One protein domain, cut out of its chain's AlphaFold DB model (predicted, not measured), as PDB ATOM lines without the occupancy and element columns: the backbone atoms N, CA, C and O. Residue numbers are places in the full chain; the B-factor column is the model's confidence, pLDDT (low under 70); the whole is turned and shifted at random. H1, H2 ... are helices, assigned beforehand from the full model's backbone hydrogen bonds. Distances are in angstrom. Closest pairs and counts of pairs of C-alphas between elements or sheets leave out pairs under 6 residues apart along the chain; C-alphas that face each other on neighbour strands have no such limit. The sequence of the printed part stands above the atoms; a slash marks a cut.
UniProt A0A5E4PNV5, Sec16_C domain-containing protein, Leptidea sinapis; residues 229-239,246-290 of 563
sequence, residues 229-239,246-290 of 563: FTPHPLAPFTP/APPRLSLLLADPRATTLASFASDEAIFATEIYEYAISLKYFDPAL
ATOM      1  N   PHE A 229      19.468 -19.841 -26.681       85.50
ATOM      2  CA  PHE A 229      18.011 -19.887 -26.582       85.50
ATOM      3  C   PHE A 229      17.432 -20.711 -27.735       85.50
ATOM      4  O   PHE A 229      17.684 -20.437 -28.911       85.50
ATOM      5  N   THR A 230      16.631 -21.711 -27.383       83.94
ATOM      6  CA  THR A 230      16.012 -22.670 -28.305       83.94
ATOM      7  C   THR A 230      14.491 -22.507 -28.317       83.94
ATOM      8  O   THR A 230      13.909 -22.300 -27.251       83.94
ATOM      9  N   PRO A 231      13.813 -22.593 -29.477       79.56
ATOM     10  CA  PRO A 231      12.355 -22.516 -29.539       79.56
ATOM     11  C   PRO A 231      11.672 -23.591 -28.680       79.56
ATOM     12  O   PRO A 231      12.042 -24.762 -28.729       79.56
ATOM     13  N   HIS A 232      10.659 -23.198 -27.906       81.12
ATOM     14  CA  HIS A 232       9.841 -24.139 -27.138       81.12
ATOM     15  C   HIS A 232       8.809 -24.829 -28.047       81.12
ATOM     16  O   HIS A 232       8.283 -24.155 -28.928       81.12
ATOM     17  N   PRO A 233       8.419 -26.103 -27.828       75.81
ATOM     18  CA  PRO A 233       7.424 -26.797 -28.666       75.81
ATOM     19  C   PRO A 233       6.016 -26.171 -28.686       75.81
ATOM     20  O   PRO A 233       5.182 -26.554 -29.500       75.81
ATOM     21  N   LEU A 234       5.739 -25.234 -27.771       72.31
ATOM     22  CA  LEU A 234       4.510 -24.427 -27.750       72.31
ATOM     23  C   LEU A 234       4.647 -23.081 -28.482       72.31
ATOM     24  O   LEU A 234       3.676 -22.330 -28.546       72.31
ATOM     25  N   ALA A 235       5.835 -22.732 -28.982       68.88
ATOM     26  CA  ALA A 235       6.041 -21.480 -29.698       68.88
ATOM     27  C   ALA A 235       5.343 -21.540 -31.075       68.88
ATOM     28  O   ALA A 235       5.439 -22.570 -31.745       68.88
ATOM     29  N   PRO A 236       4.688 -20.460 -31.551       58.88
ATOM     30  CA  PRO A 236       3.784 -20.529 -32.710       58.88
ATOM     31  C   PRO A 236       4.407 -20.942 -34.056       58.88
ATOM     32  O   PRO A 236       3.672 -21.157 -35.016       58.88
ATOM     33  N   PHE A 237       5.739 -21.047 -34.139       58.12
ATOM     34  CA  PHE A 237       6.493 -21.265 -35.379       58.12
ATOM     35  C   PHE A 237       7.480 -22.442 -35.312       58.12
ATOM     36  O   PHE A 237       8.342 -22.565 -36.180       58.12
ATOM     37  N   THR A 238       7.396 -23.320 -34.304       60.06
ATOM     38  CA  THR A 238       8.215 -24.546 -34.311       60.06
ATOM     39  C   THR A 238       7.686 -25.557 -35.330       60.06
ATOM     40  O   THR A 238       6.516 -25.937 -35.225       60.06
ATOM     41  N   PRO A 239       8.521 -26.063 -36.261       57.00
ATOM     42  CA  PRO A 239       8.151 -27.181 -37.123       57.00
ATOM     43  C   PRO A 239       7.739 -28.384 -36.273       57.00
ATOM     44  O   PRO A 239       8.522 -28.904 -35.476       57.00
ATOM     45  N   ALA A 246      13.182 -34.204 -25.300       75.56
ATOM     46  CA  ALA A 246      13.340 -33.591 -23.993       75.56
ATOM     47  C   ALA A 246      12.967 -32.099 -24.075       75.56
ATOM     48  O   ALA A 246      13.140 -31.488 -25.134       75.56
ATOM     49  N   PRO A 247      12.487 -31.492 -22.975       80.50
ATOM     50  CA  PRO A 247      12.240 -30.056 -22.929       80.50
ATOM     51  C   PRO A 247      13.535 -29.263 -23.195       80.50
ATOM     52  O   PRO A 247      14.615 -29.693 -22.774       80.50
ATOM     53  N   PRO A 248      13.457 -28.106 -23.875       84.75
ATOM     54  CA  PRO A 248      14.621 -27.262 -24.127       84.75
ATOM     55  C   PRO A 248      15.243 -26.761 -22.818       84.75
ATOM     56  O   PRO A 248      14.540 -26.415 -21.871       84.75
ATOM     57  N   ARG A 249      16.578 -26.661 -22.772       85.56
ATOM     58  CA  ARG A 249      17.295 -26.107 -21.605       85.56
ATOM     59  C   ARG A 249      16.947 -24.637 -21.352       85.56
ATOM     60  O   ARG A 249      16.895 -24.209 -20.205       85.56
ATOM     61  N   LEU A 250      16.738 -23.866 -22.420       87.19
ATOM     62  CA  LEU A 250      16.507 -22.426 -22.365       87.19
ATOM     63  C   LEU A 250      15.636 -21.989 -23.554       87.19
ATOM     64  O   LEU A 250      15.951 -22.328 -24.698       87.19
ATOM     65  N   SER A 251      14.562 -21.239 -23.288       87.69
ATOM     66  CA  SER A 251      13.621 -20.749 -24.317       87.69
ATOM     67  C   SER A 251      13.068 -19.360 -24.001       87.69
ATOM     68  O   SER A 251      13.149 -18.473 -24.840       87.69
ATOM     69  N   LEU A 252      12.555 -19.173 -22.786       85.81
ATOM     70  CA  LEU A 252      12.282 -17.880 -22.161       85.81
ATOM     71  C   LEU A 252      12.884 -17.925 -20.754       85.81
ATOM     72  O   LEU A 252      12.955 -18.997 -20.144       85.81
ATOM     73  N   LEU A 253      13.334 -16.781 -20.248       86.75
ATOM     74  CA  LEU A 253      13.760 -16.656 -18.856       86.75
ATOM     75  C   LEU A 253      12.554 -16.765 -17.930       86.75
ATOM     76  O   LEU A 253      11.466 -16.342 -18.289       86.75
ATOM     77  N   LEU A 254      12.747 -17.347 -16.748       86.94
ATOM     78  CA  LEU A 254      11.727 -17.561 -15.712       86.94
ATOM     79  C   LEU A 254      10.537 -18.469 -16.106       86.94
ATOM     80  O   LEU A 254       9.811 -18.929 -15.226       86.94
ATOM     81  N   ALA A 255      10.369 -18.807 -17.384       86.25
ATOM     82  CA  ALA A 255       9.401 -19.793 -17.854       86.25
ATOM     83  C   ALA A 255       9.772 -21.221 -17.417       86.25
ATOM     84  O   ALA A 255      10.950 -21.587 -17.408       86.25
ATOM     85  N   ASP A 256       8.773 -22.062 -17.132       86.88
ATOM     86  CA  ASP A 256       8.990 -23.501 -16.961       86.88
ATOM     87  C   ASP A 256       9.170 -24.169 -18.341       86.88
ATOM     88  O   ASP A 256       8.237 -24.150 -19.149       86.88
ATOM     89  N   PRO A 257      10.325 -24.800 -18.638       84.62
ATOM     90  CA  PRO A 257      10.538 -25.514 -19.898       84.62
ATOM     91  C   PRO A 257       9.690 -26.794 -20.036       84.62
ATOM     92  O   PRO A 257       9.748 -27.448 -21.075       84.62
ATOM     93  N   ARG A 258       8.929 -27.188 -19.005       86.25
ATOM     94  CA  ARG A 258       7.940 -28.282 -19.040       86.25
ATOM     95  C   ARG A 258       6.488 -27.787 -19.107       86.25
ATOM     96  O   ARG A 258       5.570 -28.602 -19.009       86.25
ATOM     97  N   ALA A 259       6.266 -26.481 -19.263       84.38
ATOM     98  CA  ALA A 259       4.930 -25.905 -19.364       84.38
ATOM     99  C   ALA A 259       4.118 -26.545 -20.507       84.38
ATOM    100  O   ALA A 259       4.602 -26.700 -21.626       84.38
ATOM    101  N   THR A 260       2.859 -26.890 -20.227       84.75
ATOM    102  CA  THR A 260       1.952 -27.568 -21.173       84.75
ATOM    103  C   THR A 260       1.010 -26.616 -21.908       84.75
ATOM    104  O   THR A 260       0.419 -27.000 -22.916       84.75
ATOM    105  N   THR A 261       0.878 -25.368 -21.445       82.50
ATOM    106  CA  THR A 261       0.057 -24.331 -22.091       82.50
ATOM    107  C   THR A 261       0.889 -23.097 -22.418       82.50
ATOM    108  O   THR A 261       1.818 -22.750 -21.683       82.50
ATOM    109  N   LEU A 262       0.541 -22.401 -23.506       80.88
ATOM    110  CA  LEU A 262       1.242 -21.179 -23.908       80.88
ATOM    111  C   LEU A 262       1.134 -20.088 -22.831       80.88
ATOM    112  O   LEU A 262       2.125 -19.426 -22.557       80.88
ATOM    113  N   ALA A 263      -0.017 -19.961 -22.161       80.62
ATOM    114  CA  ALA A 263      -0.225 -18.981 -21.091       80.62
ATOM    115  C   ALA A 263       0.631 -19.254 -19.836       80.62
ATOM    116  O   ALA A 263       1.084 -18.316 -19.190       80.62
ATOM    117  N   SER A 264       0.889 -20.526 -19.499       84.06
ATOM    118  CA  SER A 264       1.823 -20.884 -18.415       84.06
ATOM    119  C   SER A 264       3.297 -20.750 -18.811       84.06
ATOM    120  O   SER A 264       4.146 -20.591 -17.942       84.06
ATOM    121  N   PHE A 265       3.607 -20.857 -20.105       84.50
ATOM    122  CA  PHE A 265       4.970 -20.765 -20.629       84.50
ATOM    123  C   PHE A 265       5.409 -19.306 -20.836       84.50
ATOM    124  O   PHE A 265       6.475 -18.902 -20.387       84.50
ATOM    125  N   ALA A 266       4.578 -18.514 -21.511       85.38
ATOM    126  CA  ALA A 266       4.831 -17.125 -21.865       85.38
ATOM    127  C   ALA A 266       4.056 -16.189 -20.925       85.38
ATOM    128  O   ALA A 266       3.132 -15.493 -21.346       85.38
ATOM    129  N   SER A 267       4.408 -16.212 -19.638       85.12
ATOM    130  CA  SER A 267       3.910 -15.231 -18.670       85.12
ATOM    131  C   SER A 267       4.536 -13.855 -18.918       85.12
ATOM    132  O   SER A 267       5.658 -13.762 -19.418       85.12
ATOM    133  N   ASP A 268       3.847 -12.788 -18.507       84.25
ATOM    134  CA  ASP A 268       4.361 -11.413 -18.599       84.25
ATOM    135  C   ASP A 268       5.755 -11.285 -17.953       84.25
ATOM    136  O   ASP A 268       6.665 -10.701 -18.534       84.25
ATOM    137  N   GLU A 269       5.956 -11.906 -16.785       84.62
ATOM    138  CA  GLU A 269       7.244 -11.942 -16.080       84.62
ATOM    139  C   GLU A 269       8.351 -12.610 -16.916       84.62
ATOM    140  O   GLU A 269       9.460 -12.081 -17.002       84.62
ATOM    141  N   ALA A 270       8.052 -13.734 -17.576       81.56
ATOM    142  CA  ALA A 270       9.008 -14.441 -18.423       81.56
ATOM    143  C   ALA A 270       9.359 -13.658 -19.700       81.56
ATOM    144  O   ALA A 270      10.519 -13.628 -20.127       81.56
ATOM    145  N   ILE A 271       8.364 -12.991 -20.294       82.88
ATOM    146  CA  ILE A 271       8.540 -12.124 -21.463       82.88
ATOM    147  C   ILE A 271       9.419 -10.925 -21.086       82.88
ATOM    148  O   ILE A 271      10.475 -10.743 -21.693       82.88
ATOM    149  N   PHE A 272       9.055 -10.168 -20.045       85.50
ATOM    150  CA  PHE A 272       9.813  -8.988 -19.614       85.50
ATOM    151  C   PHE A 272      11.233  -9.336 -19.154       85.50
ATOM    152  O   PHE A 272      12.173  -8.627 -19.506       85.50
ATOM    153  N   ALA A 273      11.433 -10.434 -18.416       79.94
ATOM    154  CA  ALA A 273      12.774 -10.859 -18.015       79.94
ATOM    155  C   ALA A 273      13.658 -11.193 -19.227       79.94
ATOM    156  O   ALA A 273      14.838 -10.831 -19.248       79.94
ATOM    157  N   THR A 274      13.091 -11.839 -20.251       85.00
ATOM    158  CA  THR A 274      13.810 -12.151 -21.496       85.00
ATOM    159  C   THR A 274      14.117 -10.879 -22.295       85.00
ATOM    160  O   THR A 274      15.255 -10.704 -22.723       85.00
ATOM    161  N   GLU A 275      13.161  -9.954 -22.421       84.62
ATOM    162  CA  GLU A 275      13.350  -8.661 -23.100       84.62
ATOM    163  C   GLU A 275      14.441  -7.810 -22.427       84.62
ATOM    164  O   GLU A 275      15.338  -7.303 -23.100       84.62
ATOM    165  N   ILE A 276      14.425  -7.710 -21.091       83.38
ATOM    166  CA  ILE A 276      15.450  -6.994 -20.312       83.38
ATOM    167  C   ILE A 276      16.836  -7.617 -20.527       83.38
ATOM    168  O   ILE A 276      17.824  -6.892 -20.654       83.38
ATOM    169  N   TYR A 277      16.924  -8.948 -20.592       81.62
ATOM    170  CA  TYR A 277      18.179  -9.659 -20.837       81.62
ATOM    171  C   TYR A 277      18.711  -9.450 -22.263       81.62
ATOM    172  O   TYR A 277      19.890  -9.129 -22.430       81.62
ATOM    173  N   GLU A 278      17.863  -9.571 -23.289       81.94
ATOM    174  CA  GLU A 278      18.253  -9.290 -24.678       81.94
ATOM    175  C   GLU A 278      18.667  -7.820 -24.857       81.94
ATOM    176  O   GLU A 278      19.685  -7.535 -25.498       81.94
ATOM    177  N   TYR A 279      17.954  -6.884 -24.219       80.12
ATOM    178  CA  TYR A 279      18.331  -5.471 -24.191       80.12
ATOM    179  C   TYR A 279      19.696  -5.259 -23.517       80.12
ATOM    180  O   TYR A 279      20.573  -4.621 -24.105       80.12
ATOM    181  N   ALA A 280      19.927  -5.851 -22.342       77.62
ATOM    182  CA  ALA A 280      21.208  -5.764 -21.637       77.62
ATOM    183  C   ALA A 280      22.378  -6.347 -22.456       77.62
ATOM    184  O   ALA A 280      23.467  -5.774 -22.455       77.62
ATOM    185  N   ILE A 281      22.153  -7.431 -23.208       73.56
ATOM    186  CA  ILE A 281      23.138  -7.954 -24.166       73.56
ATOM    187  C   ILE A 281      23.381  -6.964 -25.304       73.56
ATOM    188  O   ILE A 281      24.538  -6.737 -25.656       73.56
ATOM    189  N   SER A 282      22.337  -6.350 -25.870       75.94
ATOM    190  CA  SER A 282      22.503  -5.411 -26.989       75.94
ATOM    191  C   SER A 282      23.402  -4.215 -26.631       75.94
ATOM    192  O   SER A 282      24.191  -3.775 -27.466       75.94
ATOM    193  N   LEU A 283      23.381  -3.765 -25.368       69.50
ATOM    194  CA  LEU A 283      24.259  -2.701 -24.866       69.50
ATOM    195  C   LEU A 283      25.756  -3.064 -24.908       69.50
ATOM    196  O   LEU A 283      26.578  -2.168 -25.088       69.50
ATOM    197  N   LYS A 284      26.128  -4.353 -24.820       58.53
ATOM    198  CA  LYS A 284      27.530  -4.810 -24.957       58.53
ATOM    199  C   LYS A 284      28.120  -4.453 -26.329       58.53
ATOM    200  O   LYS A 284      29.319  -4.222 -26.437       58.53
ATOM    201  N   TYR A 285      27.283  -4.411 -27.364       50.50
ATOM    202  CA  TYR A 285      27.683  -4.140 -28.747       50.50
ATOM    203  C   TYR A 285      27.585  -2.652 -29.124       50.50
ATOM    204  O   TYR A 285      27.855  -2.296 -30.267       50.50
ATOM    205  N   PHE A 286      27.205  -1.781 -28.181       46.69
ATOM    206  CA  PHE A 286      27.021  -0.346 -28.420       46.69
ATOM    207  C   PHE A 286      28.255   0.507 -28.064       46.69
ATOM    208  O   PHE A 286      28.194   1.732 -28.151       46.69
ATOM    209  N   ASP A 287      29.373  -0.117 -27.677       42.75
ATOM    210  CA  ASP A 287      30.665   0.565 -27.544       42.75
ATOM    211  C   ASP A 287      31.431   0.516 -28.885       42.75
ATOM    212  O   ASP A 287      31.937  -0.550 -29.262       42.75
ATOM    213  N   PRO A 288      31.557   1.643 -29.617       41.62
ATOM    214  CA  PRO A 288      32.283   1.675 -30.883       41.62
ATOM    215  C   PRO A 288      33.783   1.365 -30.736       41.62
ATOM    216  O   PRO A 288      34.416   1.050 -31.740       41.62
ATOM    217  N   ALA A 289      34.355   1.400 -29.525       41.38
ATOM    218  CA  ALA A 289      35.748   1.011 -29.285       41.38
ATOM    219  C   ALA A 289      35.964  -0.517 -29.207       41.38
ATOM    220  O   ALA A 289      37.100  -0.974 -29.312       41.38
ATOM    221  N   LEU A 290      34.900  -1.315 -29.034       42.56
ATOM    222  CA  LEU A 290      34.974  -2.786 -28.975       42.56
ATOM    223  C   LEU A 290      34.531  -3.472 -30.279       42.56
ATOM    224  O   LEU A 290      34.797  -4.660 -30.472       42.56
TER     225      LEU A 290
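AT A GLANCE: This is residues 229 to 239 and 246 to 290 of the 563 residues of the protein "Sec16_C domain-containing protein" of Leptidea sinapis (UniProt A0A5E4PNV5). With little regular structure, the model is one long helix, H2, whose later residues stick out as an arm with the tail after it, from a body made mostly of loops with the one-turn helix H1 beside the long one's beginning. The printed part has 56 residues, with two named helices in the order H1, H2 and no named strand; the class is all helix, with under half of the residues in named elements. The whole is loose, with a radius of gyration of the C-alphas of 13.6 A, and elongated, spanning 45 by 24 by 18 A.

IN THESE COORDINATES: H2, residues 268 to 284, runs 24.9 A from C-alpha 268 at (4.361, -11.413, -18.599) to C-alpha 284 at (27.530, -4.810, -24.957). H1 is residues 262 to 265, with C-alpha 262 at (1.242, -21.179, -23.908).

HOW THE PARTS SIT: H2 and H1 meet only through their tight link of 2 residues. In H2, 12 of 13 O i to N i+4 pairs are within hydrogen-bond range; H1 is too short for such a pair, and its 1 O i to N i+3 pair is within range. Residues 278 to 290, of which 278 to 284 belong to H2, stand free.

THE WHOLE: Without them, the body spans 27 by 19 by 18 A. Residues 246 to 261 hold no named element. Residues 240 to 245 are not printed, and C-alphas 239 and 246 are 15.5 A apart across the cut. Confidence is low, with pLDDT under 70, at residues 235 to 239 and 283 to 290.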